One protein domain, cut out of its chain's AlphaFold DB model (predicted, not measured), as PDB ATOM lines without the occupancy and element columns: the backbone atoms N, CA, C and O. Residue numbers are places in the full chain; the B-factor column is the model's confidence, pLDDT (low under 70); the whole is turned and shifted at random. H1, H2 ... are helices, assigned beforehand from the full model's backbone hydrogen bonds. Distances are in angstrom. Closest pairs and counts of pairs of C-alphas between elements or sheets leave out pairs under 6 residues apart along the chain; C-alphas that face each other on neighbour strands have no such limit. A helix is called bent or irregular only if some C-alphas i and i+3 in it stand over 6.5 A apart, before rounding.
ATOM      1  N   LEU A 126       2.445  12.465  26.932       56.53
ATOM      2  CA  LEU A 126       2.392  11.004  26.894       56.53
ATOM      3  C   LEU A 126       2.927  10.460  25.560       56.53
ATOM      4  O   LEU A 126       2.756  11.061  24.499       56.53
ATOM      5  N   ASP A 127       3.584   9.303  25.616       62.69
ATOM      6  CA  ASP A 127       4.200   8.690  24.442       62.69
ATOM      7  C   ASP A 127       3.151   8.017  23.541       62.69
ATOM      8  O   ASP A 127       2.061   7.641  23.974       62.69
ATOM      9  N   ARG A 128       3.487   7.780  22.270       59.22
ATOM     10  CA  ARG A 128       2.597   7.075  21.330       59.22
ATOM     11  C   ARG A 128       2.308   5.629  21.724       59.22
ATOM     12  O   ARG A 128       1.358   5.049  21.198       59.22
ATOM     13  N   GLU A 129       3.127   5.055  22.596       62.66
ATOM     14  CA  GLU A 129       2.940   3.718  23.155       62.66
ATOM     15  C   GLU A 129       2.041   3.753  24.399       62.66
ATOM     16  O   GLU A 129       1.032   3.053  24.434       62.66
ATOM     17  N   THR A 130       2.279   4.662  25.352       61.03
ATOM     18  CA  THR A 130       1.412   4.807  26.538       61.03
ATOM     19  C   THR A 130      -0.005   5.249  26.156       61.03
ATOM     20  O   THR A 130      -0.980   4.722  26.685       61.03
ATOM     21  N   LEU A 131      -0.149   6.113  25.142       58.91
ATOM     22  CA  LEU A 131      -1.441   6.490  24.547       58.91
ATOM     23  C   LEU A 131      -2.136   5.357  23.764       58.91
ATOM     24  O   LEU A 131      -3.282   5.536  23.343       58.91
ATOM     25  N   ARG A 132      -1.483   4.208  23.535       60.41
ATOM     26  CA  ARG A 132      -2.131   2.981  23.034       60.41
ATOM     27  C   ARG A 132      -2.569   2.076  24.174       60.41
ATOM     28  O   ARG A 132      -3.676   1.557  24.100       60.41
ATOM     29  N   GLU A 133      -1.746   1.922  25.205       63.41
ATOM     30  CA  GLU A 133      -2.088   1.103  26.373       63.41
ATOM     31  C   GLU A 133      -3.255   1.709  27.166       63.41
ATOM     32  O   GLU A 133      -4.233   1.014  27.428       63.41
ATOM     33  N   LEU A 134      -3.270   3.031  27.379       60.56
ATOM     34  CA  LEU A 134      -4.434   3.743  27.932       60.56
ATOM     35  C   LEU A 134      -5.718   3.495  27.115       60.56
ATOM     36  O   LEU A 134      -6.790   3.290  27.677       60.56
ATOM     37  N   ARG A 135      -5.622   3.403  25.781       60.97
ATOM     38  CA  ARG A 135      -6.774   3.073  24.915       60.97
ATOM     39  C   ARG A 135      -7.228   1.610  24.997       60.97
ATOM     40  O   ARG A 135      -8.291   1.312  24.466       60.97
ATOM     41  N   ARG A 136      -6.464   0.709  25.628       60.06
ATOM     42  CA  ARG A 136      -6.884  -0.670  25.960       60.06
ATOM     43  C   ARG A 136      -7.480  -0.790  27.366       60.06
ATOM     44  O   ARG A 136      -8.077  -1.821  27.690       60.06
ATOM     45  N   LEU A 137      -7.294   0.217  28.218       60.28
ATOM     46  CA  LEU A 137      -7.850   0.232  29.571       60.28
ATOM     47  C   LEU A 137      -9.337   0.615  29.575       60.28
ATOM     48  O   LEU A 137     -10.075   0.077  30.395       60.28
ATOM     49  N   GLU A 138      -9.790   1.399  28.592       65.75
ATOM     50  CA  GLU A 138     -11.200   1.770  28.365       65.75
ATOM     51  C   GLU A 138     -11.856   2.381  29.618       65.75
ATOM     52  O   GLU A 138     -11.558   3.523  29.950       65.75
ATOM     53  N   SER A 139     -12.709   1.637  30.329       60.66
ATOM     54  CA  SER A 139     -13.403   2.069  31.554       60.66
ATOM     55  C   SER A 139     -12.534   2.079  32.823       60.66
ATOM     56  O   SER A 139     -13.044   2.372  33.905       60.66
ATOM     57  N   LEU A 140     -11.244   1.746  32.694       59.88
ATOM     58  CA  LEU A 140     -10.238   1.764  33.762       59.88
ATOM     59  C   LEU A 140      -9.256   2.946  33.636       59.88
ATOM     60  O   LEU A 140      -8.279   2.995  34.370       59.88
ATOM     61  N   VAL A 141      -9.460   3.872  32.689       60.88
ATOM     62  CA  VAL A 141      -8.547   5.018  32.511       60.88
ATOM     63  C   VAL A 141      -8.636   5.993  33.682       60.88
ATOM     64  O   VAL A 141      -7.596   6.398  34.189       60.88
ATOM     65  N   ASP A 142      -9.847   6.339  34.120       62.28
ATOM     66  CA  ASP A 142     -10.034   7.355  35.159       62.28
ATOM     67  C   ASP A 142      -9.530   6.868  36.543       62.28
ATOM     68  O   ASP A 142      -8.677   7.554  37.101       62.28
ATOM     69  N   PRO A 143      -9.842   5.643  37.032       59.84
ATOM     70  CA  PRO A 143      -9.281   5.142  38.298       59.84
ATOM     71  C   PRO A 143      -7.745   5.006  38.311       59.84
ATOM     72  O   PRO A 143      -7.118   5.176  39.350       59.84
ATOM     73  N   VAL A 144      -7.097   4.747  37.163       60.66
ATOM     74  CA  VAL A 144      -5.617   4.725  37.062       60.66
ATOM     75  C   VAL A 144      -5.006   6.134  37.147       60.66
ATOM     76  O   VAL A 144      -3.830   6.272  37.488       60.66
ATOM     77  N   LEU A 145      -5.782   7.180  36.847       60.34
ATOM     78  CA  LEU A 145      -5.384   8.587  36.979       60.34
ATOM     79  C   LEU A 145      -5.710   9.181  38.361       60.34
ATOM     80  O   LEU A 145      -5.245  10.278  38.658       60.34
ATOM     81  N   GLU A 146      -6.486   8.476  39.188       59.12
ATOM     82  CA  GLU A 146      -6.886   8.902  40.538       59.12
ATOM     83  C   GLU A 146      -5.999   8.310  41.657       59.12
ATOM     84  O   GLU A 146      -6.104   8.735  42.808       59.12
ATOM     85  N   LEU A 147      -5.080   7.389  41.333       59.66
ATOM     86  CA  LEU A 147      -4.018   6.922  42.241       59.66
ATOM     87  C   LEU A 147      -3.044   8.063  42.598       59.66
ATOM     88  O   LEU A 147      -2.592   8.788  41.705       59.66
ATOM     89  N   GLN A 148      -2.630   8.169  43.865       54.03
ATOM     90  CA  GLN A 148      -1.625   9.141  44.340       54.03
ATOM     91  C   GLN A 148      -0.273   8.904  43.646       54.03
ATOM     92  O   GLN A 148       0.432   9.843  43.248       54.03
ATOM     93  N   SER A 149       0.063   7.635  43.397       52.72
ATOM     94  CA  SER A 149       1.257   7.233  42.646       52.72
ATOM     95  C   SER A 149       1.269   7.695  41.178       52.72
ATOM     96  O   SER A 149       2.331   7.682  40.557       52.72
ATOM     97  N   SER A 150       0.161   8.194  40.610       54.38
ATOM     98  CA  SER A 150       0.125   8.772  39.250       54.38
ATOM     99  C   SER A 150       0.834  10.132  39.114       54.38
ATOM    100  O   SER A 150       1.068  10.600  37.994       54.38
ATOM    101  N   SER A 151       1.206  10.751  40.240       52.59
ATOM    102  CA  SER A 151       1.857  12.066  40.338       52.59
ATOM    103  C   SER A 151       3.157  12.208  39.526       52.59
ATOM    104  O   SER A 151       3.408  13.280  38.966       52.59
ATOM    105  N   ASP A 152       3.947  11.137  39.389       59.94
ATOM    106  CA  ASP A 152       5.114  11.084  38.496       59.94
ATOM    107  C   ASP A 152       4.789  10.366  37.180       59.94
ATOM    108  O   ASP A 152       4.261   9.253  37.167       59.94
ATOM    109  N   LEU A 153       5.226  10.935  36.049       58.88
ATOM    110  CA  LEU A 153       5.014  10.344  34.717       58.88
ATOM    111  C   LEU A 153       5.580   8.922  34.570       58.88
ATOM    112  O   LEU A 153       5.028   8.138  33.795       58.88
ATOM    113  N   ASP A 154       6.656   8.581  35.281       61.25
ATOM    114  CA  ASP A 154       7.258   7.244  35.230       61.25
ATOM    115  C   ASP A 154       6.568   6.235  36.165       61.25
ATOM    116  O   ASP A 154       6.415   5.074  35.778       61.25
ATOM    117  N   LYS A 155       6.024   6.672  37.311       68.06
ATOM    118  CA  LYS A 155       5.136   5.844  38.151       68.06
ATOM    119  C   LYS A 155       3.798   5.579  37.451       68.06
ATOM    120  O   LYS A 155       3.349   4.441  37.383       68.06
ATOM    121  N   LEU A 156       3.219   6.583  36.786       66.31
ATOM    122  CA  LEU A 156       2.047   6.398  35.924       66.31
ATOM    123  C   LEU A 156       2.332   5.398  34.783       66.31
ATOM    124  O   LEU A 156       1.504   4.536  34.488       66.31
ATOM    125  N   ARG A 157       3.517   5.453  34.154       66.12
ATOM    126  CA  ARG A 157       3.951   4.465  33.142       66.12
ATOM    127  C   ARG A 157       4.091   3.050  33.714       66.12
ATOM    128  O   ARG A 157       3.809   2.095  32.992       66.12
ATOM    129  N   TYR A 158       4.539   2.923  34.959       73.81
ATOM    130  CA  TYR A 158       4.649   1.663  35.693       73.81
ATOM    131  C   TYR A 158       3.263   1.080  36.007       73.81
ATOM    132  O   TYR A 158       2.962  -0.023  35.554       73.81
ATOM    133  N   ASN A 159       2.369   1.867  36.615       71.94
ATOM    134  CA  ASN A 159       0.987   1.469  36.902       71.94
ATOM    135  C   ASN A 159       0.231   1.050  35.633       71.94
ATOM    136  O   ASN A 159      -0.374  -0.017  35.603       71.94
ATOM    137  N   ILE A 160       0.315   1.827  34.542       70.94
ATOM    138  CA  ILE A 160      -0.323   1.466  33.261       70.94
ATOM    139  C   ILE A 160       0.161   0.092  32.771       70.94
ATOM    140  O   ILE A 160      -0.664  -0.715  32.342       70.94
ATOM    141  N   LYS A 161       1.469  -0.200  32.851       77.44
ATOM    142  CA  LYS A 161       2.011  -1.516  32.474       77.44
ATOM    143  C   LYS A 161       1.466  -2.619  33.377       77.44
ATOM    144  O   LYS A 161       0.862  -3.550  32.845       77.44
ATOM    145  N   GLY A 162       1.607  -2.481  34.697       77.12
ATOM    146  CA  GLY A 162       1.136  -3.460  35.681       77.12
ATOM    147  C   GLY A 162      -0.344  -3.794  35.501       77.12
ATOM    148  O   GLY A 162      -0.696  -4.957  35.310       77.12
ATOM    149  N   VAL A 163      -1.202  -2.773  35.409       78.69
ATOM    150  CA  VAL A 163      -2.645  -2.928  35.160       78.69
ATOM    151  C   VAL A 163      -2.918  -3.621  33.818       78.69
ATOM    152  O   VAL A 163      -3.794  -4.485  33.755       78.69
ATOM    153  N   THR A 164      -2.186  -3.303  32.738       77.75
ATOM    154  CA  THR A 164      -2.360  -4.028  31.461       77.75
ATOM    155  C   THR A 164      -1.907  -5.484  31.531       77.75
ATOM    156  O   THR A 164      -2.594  -6.338  30.971       77.75
ATOM    157  N   GLU A 165      -0.817  -5.788  32.234       80.31
ATOM    158  CA  GLU A 165      -0.283  -7.146  32.367       80.31
ATOM    159  C   GLU A 165      -1.201  -8.021  33.232       80.31
ATOM    160  O   GLU A 165      -1.608  -9.106  32.801       80.31
ATOM    161  N   TRP A 166      -1.663  -7.497  34.373       80.25
ATOM    162  CA  TRP A 166      -2.720  -8.090  35.198       80.25
ATOM    163  C   TRP A 166      -4.005  -8.329  34.395       80.25
ATOM    164  O   TRP A 166      -4.516  -9.451  34.379       80.25
ATOM    165  N   LYS A 167      -4.490  -7.322  33.649       80.56
ATOM    166  CA  LYS A 167      -5.665  -7.460  32.769       80.56
ATOM    167  C   LYS A 167      -5.455  -8.570  31.730       80.56
ATOM    168  O   LYS A 167      -6.380  -9.348  31.495       80.56
ATOM    169  N   THR A 168      -4.261  -8.714  31.142       81.44
ATOM    170  CA  THR A 168      -3.980  -9.824  30.213       81.44
ATOM    171  C   THR A 168      -3.933 -11.190  30.901       81.44
ATOM    172  O   THR A 168      -4.604 -12.109  30.427       81.44
ATOM    173  N   ASN A 169      -3.238 -11.329  32.032       81.31
ATOM    174  CA  ASN A 169      -3.081 -12.603  32.742       81.31
ATOM    175  C   ASN A 169      -4.424 -13.117  33.283       81.31
ATOM    176  O   ASN A 169      -4.823 -14.248  32.992       81.31
ATOM    177  N   LEU A 170      -5.202 -12.247  33.933       80.06
ATOM    178  CA  LEU A 170      -6.537 -12.590  34.420       80.06
ATOM    179  C   LEU A 170      -7.521 -12.884  33.276       80.06
ATOM    180  O   LEU A 170      -8.374 -13.761  33.430       80.06
ATOM    181  N   SER A 171      -7.389 -12.243  32.104       77.94
ATOM    182  CA  SER A 171      -8.202 -12.595  30.923       77.94
ATOM    183  C   SER A 171      -7.841 -13.962  30.318       77.94
ATOM    184  O   SER A 171      -8.704 -14.644  29.766       77.94
ATOM    185  N   ALA A 172      -6.587 -14.409  30.467       77.75
ATOM    186  CA  ALA A 172      -6.166 -15.767  30.120       77.75
ATOM    187  C   ALA A 172      -6.615 -16.820  31.157       77.75
ATOM    188  O   ALA A 172      -6.607 -18.020  30.859       77.75
ATOM    189  N   GLY A 173      -7.032 -16.382  32.349       74.25
ATOM    190  CA  GLY A 173      -7.339 -17.231  33.500       74.25
ATOM    191  C   GLY A 173      -6.103 -17.760  34.212       74.25
ATOM    192  O   GLY A 173      -6.077 -18.923  34.610       74.25
ATOM    193  N   LEU A 174      -5.077 -16.918  34.326       78.81
ATOM    194  CA  LEU A 174      -3.882 -17.148  35.126       78.81
ATOM    195  C   LEU A 174      -3.784 -16.044  36.181       78.81
ATOM    196  O   LEU A 174      -4.072 -14.881  35.891       78.81
ATOM    197  N   LEU A 175      -3.361 -16.401  37.391       75.81
ATOM    198  CA  LEU A 175      -2.867 -15.404  38.337       75.81
ATOM    199  C   LEU A 175      -1.504 -14.890  37.830       75.81
ATOM    200  O   LEU A 175      -0.757 -15.676  37.241       75.81
ATOM    201  N   PRO A 176      -1.186 -13.598  38.006       72.56
ATOM    202  CA  PRO A 176       0.116 -13.053  37.633       72.56
ATOM    203  C   PRO A 176       1.244 -13.685  38.466       72.56
ATOM    204  O   PRO A 176       1.107 -13.858  39.676       72.56
ATOM    205  N   ASP A 177       2.360 -14.021  37.813       65.62
ATOM    206  CA  ASP A 177       3.567 -14.536  38.471       65.62
ATOM    207  C   ASP A 177       4.170 -13.497  39.439       65.62
ATOM    208  O   ASP A 177       4.155 -12.294  39.172       65.62
ATOM    209  N   ASN A 178       4.806 -13.962  40.524       60.41
ATOM    210  CA  ASN A 178       5.414 -13.106  41.559       60.41
ATOM    211  C   ASN A 178       6.422 -12.062  41.021       60.41
ATOM    212  O   ASN A 178       6.666 -11.060  41.687       60.41
ATOM    213  N   ASN A 179       6.978 -12.286  39.825       58.06
ATOM    214  CA  ASN A 179       7.963 -11.445  39.133       58.06
ATOM    215  C   ASN A 179       7.453 -10.063  38.661       58.06
ATOM    216  O   ASN A 179       8.242  -9.313  38.095       58.06
ATOM    217  N   ILE A 180       6.161  -9.746  38.798       66.12
ATOM    218  CA  ILE A 180       5.499  -8.667  38.030       66.12
ATOM    219  C   ILE A 180       5.667  -7.235  38.592       66.12
ATOM    220  O   ILE A 180       5.222  -6.284  37.956       66.12
ATOM    221  N   GLU A 181       6.360  -7.056  39.723       63.38
ATOM    222  CA  GLU A 181       6.667  -5.768  40.402       63.38
ATOM    223  C   GLU A 181       5.441  -4.957  40.902       63.38
ATOM    224  O   GLU A 181       5.478  -4.420  42.006       63.38
ATOM    225  N   TRP A 182       4.327  -4.918  40.167       66.88
ATOM    226  CA  TRP A 182       3.093  -4.205  40.518       66.88
ATOM    227  C   TRP A 182       1.976  -5.166  40.984       66.88
ATOM    228  O   TRP A 182       1.759  -6.192  40.326       66.88
ATOM    229  N   PRO A 183       1.203  -4.847  42.045       70.56
ATOM    230  CA  PRO A 183       1.425  -3.779  43.034       70.56
ATOM    231  C   PRO A 183       2.580  -4.099  44.006       70.56
ATOM    232  O   PRO A 183       3.265  -5.111  43.826       70.56
ATOM    233  N   ASP A 184       2.768  -3.269  45.038       73.25
ATOM    234  CA  ASP A 184       3.744  -3.473  46.125       73.25
ATOM    235  C   ASP A 184       3.669  -4.870  46.753       73.25
ATOM    236  O   ASP A 184       2.608  -5.489  46.814       73.25
ATOM    237  N   GLU A 185       4.806  -5.390  47.223       69.00
ATOM    238  CA  GLU A 185       4.950  -6.815  47.553       69.00
ATOM    239  C   GLU A 185       4.016  -7.283  48.681       69.00
ATOM    240  O   GLU A 185       3.501  -8.400  48.628       69.00
ATOM    241  N   THR A 186       3.756  -6.430  49.673       74.81
ATOM    242  CA  THR A 186       2.786  -6.656  50.758       74.81
ATOM    243  C   THR A 186       1.380  -6.881  50.197       74.81
ATOM    244  O   THR A 186       0.818  -7.972  50.321       74.81
ATOM    245  N   PHE A 187       0.846  -5.877  49.498       75.69
ATOM    246  CA  PHE A 187      -0.488  -5.896  48.900       75.69
ATOM    247  C   PHE A 187      -0.621  -6.984  47.822       75.69
ATOM    248  O   PHE A 187      -1.630  -7.684  47.766       75.69
ATOM    249  N   ARG A 188       0.413  -7.192  46.994       77.88
ATOM    250  CA  ARG A 188       0.456  -8.220  45.939       77.88
ATOM    251  C   ARG A 188       0.331  -9.625  46.521       77.88
ATOM    252  O   ARG A 188      -0.426 -10.428  45.980       77.88
ATOM    253  N   ASN A 189       1.044  -9.932  47.607       79.31
ATOM    254  CA  ASN A 189       0.978 -11.251  48.239       79.31
ATOM    255  C   ASN A 189      -0.390 -11.501  48.896       79.31
ATOM    256  O   ASN A 189      -0.942 -12.590  48.726       79.31
ATOM    257  N   ALA A 190      -0.971 -10.498  49.564       76.44
ATOM    258  CA  ALA A 190      -2.317 -10.595  50.133       76.44
ATOM    259  C   ALA A 190      -3.392 -10.783  49.039       76.44
ATOM    260  O   ALA A 190      -4.191 -11.720  49.104       76.44
ATOM    261  N   LEU A 191      -3.338  -9.980  47.967       78.75
ATOM    262  CA  LEU A 191      -4.253 -10.056  46.821       78.75
ATOM    263  C   LEU A 191      -4.131 -11.381  46.048       78.75
ATOM    264  O   LEU A 191      -5.133 -11.958  45.632       78.75
ATOM    265  N   LEU A 192      -2.917 -11.911  45.867       80.06
ATOM    266  CA  LEU A 192      -2.716 -13.240  45.273       80.06
ATOM    267  C   LEU A 192      -3.234 -14.371  46.177       80.06
ATOM    268  O   LEU A 192      -3.593 -15.434  45.666       80.06
ATOM    269  N   GLY A 193      -3.307 -14.146  47.493       78.31
ATOM    270  CA  GLY A 193      -4.008 -15.009  48.441       78.31
ATOM    271  C   GLY A 193      -5.521 -14.996  48.213       78.31
ATOM    272  O   GLY A 193      -6.100 -16.030  47.872       78.31
ATOM    273  N   THR A 194      -6.168 -13.834  48.324       77.12
ATOM    274  CA  THR A 194      -7.637 -13.723  48.219       77.12
ATOM    275  C   THR A 194      -8.181 -14.092  46.839       77.12
ATOM    276  O   THR A 194      -9.169 -14.821  46.748       77.12
ATOM    277  N   LEU A 195      -7.514 -13.695  45.748       80.50
ATOM    278  CA  LEU A 195      -7.920 -14.075  44.385       80.50
ATOM    279  C   LEU A 195      -7.793 -15.580  44.106       80.50
ATOM    280  O   LEU A 195      -8.447 -16.090  43.192       80.50
ATOM    281  N   LYS A 196      -6.953 -16.286  44.870       81.12
ATOM    282  CA  LYS A 196      -6.794 -17.741  44.811       81.12
ATOM    283  C   LYS A 196      -7.835 -18.457  45.672       81.12
ATOM    284  O   LYS A 196      -8.391 -19.447  45.205       81.12
ATOM    285  N   ASP A 197      -8.125 -17.952  46.870       82.19
ATOM    286  CA  ASP A 197      -9.213 -18.444  47.731       82.19
ATOM    287  C   ASP A 197     -10.575 -18.364  47.020       82.19
ATOM    288  O   ASP A 197     -11.337 -19.327  47.024       82.19
ATOM    289  N   LEU A 198     -10.847 -17.237  46.355       78.31
ATOM    290  CA  LEU A 198     -12.076 -16.976  45.595       78.31
ATOM    291  C   LEU A 198     -12.074 -17.604  44.176       78.31
ATOM    292  O   LEU A 198     -12.994 -17.375  43.392       78.31
ATOM    293  N   ASP A 199     -11.038 -18.381  43.819       79.06
ATOM    294  CA  ASP A 199     -10.873 -19.080  42.526       79.06
ATOM    295  C   ASP A 199     -11.016 -18.147  41.288       79.06
ATOM    296  O   ASP A 199     -11.381 -18.570  40.186       79.06
ATOM    297  N   MET A 200     -10.731 -16.843  41.444       77.62
ATOM    298  CA  MET A 200     -11.179 -15.774  40.529       77.62
ATOM    299  C   MET A 200     -10.674 -15.928  39.093       77.62
ATOM    300  O   MET A 200     -11.392 -15.602  38.145       77.62
ATOM    301  N   ALA A 201      -9.480 -16.499  38.912       78.00
ATOM    302  CA  ALA A 201      -8.896 -16.781  37.600       78.00
ATOM    303  C   ALA A 201      -9.769 -17.719  36.731       78.00
ATOM    304  O   ALA A 201      -9.753 -17.632  35.499       78.00
ATOM    305  N   ARG A 202     -10.584 -18.591  37.344       81.31
ATOM    306  CA  ARG A 202     -11.586 -19.408  36.636       81.31
ATOM    307  C   ARG A 202     -12.715 -18.547  36.070       81.31
ATOM    308  O   ARG A 202     -13.222 -18.845  34.986       81.31
ATOM    309  N   PHE A 203     -13.130 -17.516  36.800       77.88
ATOM    310  CA  PHE A 203     -14.296 -16.696  36.482       77.88
ATOM    311  C   PHE A 203     -13.966 -15.554  35.517       77.88
ATOM    312  O   PHE A 203     -14.673 -15.404  34.520       77.88
ATOM    313  N   THR A 204     -12.858 -14.829  35.715       78.62
ATOM    314  CA  THR A 204     -12.402 -13.748  34.812       78.62
ATOM    315  C   THR A 204     -12.177 -14.234  33.378       78.62
ATOM    316  O   THR A 204     -12.486 -13.523  32.423       78.62
ATOM    317  N   ARG A 205     -11.706 -15.478  33.214       79.94
ATOM    318  CA  ARG A 205     -11.529 -16.140  31.912       79.94
ATOM    319  C   ARG A 205     -12.843 -16.445  31.188       79.94
ATOM    320  O   ARG A 205     -12.865 -16.513  29.960       79.94
ATOM    321  N   LYS A 206     -13.917 -16.713  31.935       74.75
ATOM    322  CA  LYS A 206     -15.241 -17.023  31.376       74.75
ATOM    323  C   LYS A 206     -16.059 -15.767  31.103       74.75
ATOM    324  O   LYS A 206     -16.731 -15.703  30.081       74.75
ATOM    325  N   HIS A 207     -16.002 -14.807  32.025       78.31
ATOM    326  CA  HIS A 207     -16.896 -13.655  32.092       78.31
ATOM    327  C   HIS A 207     -16.073 -12.356  32.095       78.31
ATOM    328  O   HIS A 207     -15.743 -11.846  33.167       78.31
ATOM    329  N   PRO A 208     -15.752 -11.778  30.920       77.69
ATOM    330  CA  PRO A 208     -14.941 -10.560  30.827       77.69
ATOM    331  C   PRO A 208     -15.513  -9.356  31.592       77.69
ATOM    332  O   PRO A 208     -14.752  -8.501  32.035       77.69
ATOM    333  N   ALA A 209     -16.833  -9.312  31.802       75.19
ATOM    334  CA  ALA A 209     -17.495  -8.283  32.605       75.19
ATOM    335  C   ALA A 209     -17.071  -8.305  34.090       75.19
ATOM    336  O   ALA A 209     -16.938  -7.243  34.695       75.19
ATOM    337  N   VAL A 210     -16.793  -9.491  34.655       80.44
ATOM    338  CA  VAL A 210     -16.276  -9.639  36.033       80.44
ATOM    339  C   VAL A 210     -14.865  -9.064  36.129       80.44
ATOM    340  O   VAL A 210     -14.539  -8.382  37.091       80.44
ATOM    341  N   LEU A 211     -14.033  -9.276  35.101       80.56
ATOM    342  CA  LEU A 211     -12.681  -8.716  35.054       80.56
ATOM    343  C   LEU A 211     -12.698  -7.179  35.047       80.56
ATOM    344  O   LEU A 211     -11.850  -6.562  35.683       80.56
ATOM    345  N   THR A 212     -13.645  -6.546  34.348       76.44
ATOM    346  CA  THR A 212     -13.713  -5.075  34.297       76.44
ATOM    347  C   THR A 212     -14.116  -4.420  35.614       76.44
ATOM    348  O   THR A 212     -13.628  -3.327  35.883       76.44
ATOM    349  N   THR A 213     -14.960  -5.052  36.434       79.06
ATOM    350  CA  THR A 213     -15.304  -4.518  37.763       79.06
ATOM    351  C   THR A 213     -14.277  -4.925  38.814       79.06
ATOM    352  O   THR A 213     -13.802  -4.059  39.534       79.06
ATOM    353  N   LEU A 214     -13.771  -6.163  38.794       81.81
ATOM    354  CA  LEU A 214     -12.643  -6.585  39.638       81.81
ATOM    355  C   LEU A 214     -11.422  -5.658  39.500       81.81
ATOM    356  O   LEU A 214     -10.878  -5.207  40.501       81.81
ATOM    357  N   MET A 215     -11.016  -5.320  38.270       79.44
ATOM    358  CA  MET A 215      -9.897  -4.395  38.053       79.44
ATOM    359  C   MET A 215     -10.198  -2.959  38.503       79.44
ATOM    360  O   MET A 215      -9.252  -2.227  38.771       79.44
ATOM    361  N   ARG A 216     -11.470  -2.543  38.594       79.12
ATOM    362  CA  ARG A 216     -11.843  -1.251  39.189       79.12
ATOM    363  C   ARG A 216     -11.708  -1.311  40.708       79.12
ATOM    364  O   ARG A 216     -10.953  -0.520  41.255       79.12
ATOM    365  N   ASN A 217     -12.350  -2.281  41.360       80.81
ATOM    366  CA  ASN A 217     -12.287  -2.442  42.814       80.81
ATOM    367  C   ASN A 217     -10.839  -2.620  43.315       80.81
ATOM    368  O   ASN A 217     -10.488  -2.085  44.357       80.81
ATOM    369  N   ILE A 218      -9.964  -3.304  42.563       81.31
ATOM    370  CA  ILE A 218      -8.528  -3.401  42.894       81.31
ATOM    371  C   ILE A 218      -7.827  -2.031  42.842       81.31
ATOM    372  O   ILE A 218      -6.961  -1.771  43.671       81.31
ATOM    373  N   LEU A 219      -8.190  -1.149  41.906       76.25
ATOM    374  CA  LEU A 219      -7.632   0.207  41.829       76.25
ATOM    375  C   LEU A 219      -8.181   1.120  42.936       76.25
ATOM    376  O   LEU A 219      -7.420   1.897  43.501       76.25
ATOM    377  N   GLU A 220      -9.459   0.981  43.288       77.88
ATOM    378  CA  GLU A 220     -10.087   1.689  44.414       77.88
ATOM    379  C   GLU A 220      -9.459   1.263  45.759       77.88
ATOM    380  O   GLU A 220      -9.074   2.118  46.554       77.88
ATOM    381  N   MET A 221      -9.228  -0.040  45.977       76.62
ATOM    382  CA  MET A 221      -8.490  -0.541  47.149       76.62
ATOM    383  C   MET A 221      -7.029  -0.072  47.177       76.62
ATOM    384  O   MET A 221      -6.510   0.230  48.245       76.62
ATOM    385  N   LEU A 222      -6.352   0.003  46.026       76.56
ATOM    386  CA  LEU A 222      -4.989   0.546  45.953       76.56
ATOM    387  C   LEU A 222      -4.950   2.042  46.282       76.56
ATOM    388  O   LEU A 222      -4.015   2.487  46.937       76.56
ATOM    389  N   GLN A 223      -5.969   2.809  45.888       74.56
ATOM    390  CA  GLN A 223      -6.094   4.216  46.268       74.56
ATOM    391  C   GLN A 223      -6.297   4.374  47.785       74.56
ATOM    392  O   GLN A 223      -5.657   5.223  48.399       74.56
ATOM    393  N   GLN A 224      -7.143   3.537  48.397       74.81
ATOM    394  CA  GLN A 224      -7.339   3.494  49.854       74.81
ATOM    395  C   GLN A 224      -6.044   3.108  50.585       74.81
ATOM    396  O   GLN A 224      -5.659   3.770  51.545       74.81
ATOM    397  N   TYR A 225      -5.320   2.106  50.076       75.75
ATOM    398  CA  TYR A 225      -4.023   1.677  50.599       75.75
ATOM    399  C   TYR A 225      -2.960   2.790  50.537       75.75
ATOM    400  O   TYR A 225      -2.290   3.053  51.533       75.75
ATOM    401  N   GLU A 226      -2.839   3.485  49.397       72.75
ATOM    402  CA  GLU A 226      -1.945   4.644  49.245       72.75
ATOM    403  C   GLU A 226      -2.312   5.780  50.227       72.75
ATOM    404  O   GLU A 226      -1.421   6.373  50.832       72.75
ATOM    405  N   LEU A 227      -3.609   6.047  50.442       71.94
ATOM    406  CA  LEU A 227      -4.092   7.080  51.369       71.94
ATOM    407  C   LEU A 227      -3.826   6.747  52.848       71.94
ATOM    408  O   LEU A 227      -3.377   7.614  53.597       71.94
ATOM    409  N   GLU A 228      -4.083   5.514  53.289       70.56
ATOM    410  CA  GLU A 228      -3.891   5.121  54.695       70.56
ATOM    411  C   GLU A 228      -2.409   4.991  55.081       70.56
ATOM    412  O   GLU A 228      -2.045   5.241  56.234       70.56
ATOM    413  N   LEU A 229      -1.530   4.685  54.119       68.69
ATOM    414  CA  LEU A 229      -0.077   4.696  54.318       68.69
ATOM    415  C   LEU A 229       0.491   6.111  54.527       68.69
ATOM    416  O   LEU A 229       1.408   6.277  55.334       68.69
TER     417      LEU A 229
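This is residues 126 to 229 of the 669 residues of the protein "Hypothetical protein" of Pyramimonas obovata (UniProt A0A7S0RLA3). The two longest helices, H3 and H6, form a loose V, meeting near the end of H3 and the beginning of H6, with the kinked helix H1 covering one side and the short H2 bridging the open end. H5 is packed at the narrow end, while H4 lies on the side away from H1 and touches no helix. The printed part has 104 residues with six named helices, in the order H1 to H6, and no named strand; the class is all helix. It is compact, with a radius of gyration of the C-alphas of 13.2 A, and rounded, spanning 35 by 31 by 23 A.

H1, residues 130 to 146, begins at C-alpha 130 (1.412, 4.807, 26.538) and is 16.8 A long. It is irregular, with C-alphas 136 and 139 9.0 A apart, and has a kink of 117 degrees near residue 139. H2 is residues 148 to 151. H3, residues 153 to 172, is 28.8 A long and ends at C-alpha 172 (-6.166, -15.767, 30.120). H4, residues 185 to 197, is 18.3 A long, and H5 is residues 200 to 204. H6, residues 208 to 229, is 31.7 A long and ends at C-alpha 229 (-0.077, 4.696, 54.318).

H3 and H6 are the hubs, touching four helices each. They touch each other through residues 163 to 171 and 208 to 215, closest at the C-alphas of Ser 171 and Pro 208, 7.0 A, and run opposite ways at a tilt of 37 degrees, only just steep. H1 touches H3, about perpendicular at 80 degrees, closest at the C-alphas of Thr 130 and Arg 157, 7.1 A. With residues 139 to 146 alone, H1 touches H6, closest at the C-alphas of Pro 143 and Leu 219, 6.3 A. H2 touches H6, with the C-alphas of Gln 148 and Glu 226 closest at 6.7 A, and touches H3 only at the corner. H5 touches H3, with the C-alphas of Leu 170 and Ala 201 closest at 5.8 A. H4 is apart from H3, and only just apart from H6, closest 8.4 A. Every O i to N i+4 pair is within hydrogen-bond range in H3 and H5; the counts are 8 of 9 in H4, 17 of 18 in H6 and 5 of 13 in H1, where 9 of 14 O i to N i+3 pairs are within range, and H2 is too short for an O i to N i+4 pair.

The C-alphas of Arg 128 and Asp 197 are the two farthest apart, at 38.6 A. The printed part has no cut. The link from H3 to H4, residues 173 to 184, is long; the other links are tight. Mean pLDDT of the printed part is 71.2, with residues 126 to 157, 177 to 182, 185 and 229 under 70.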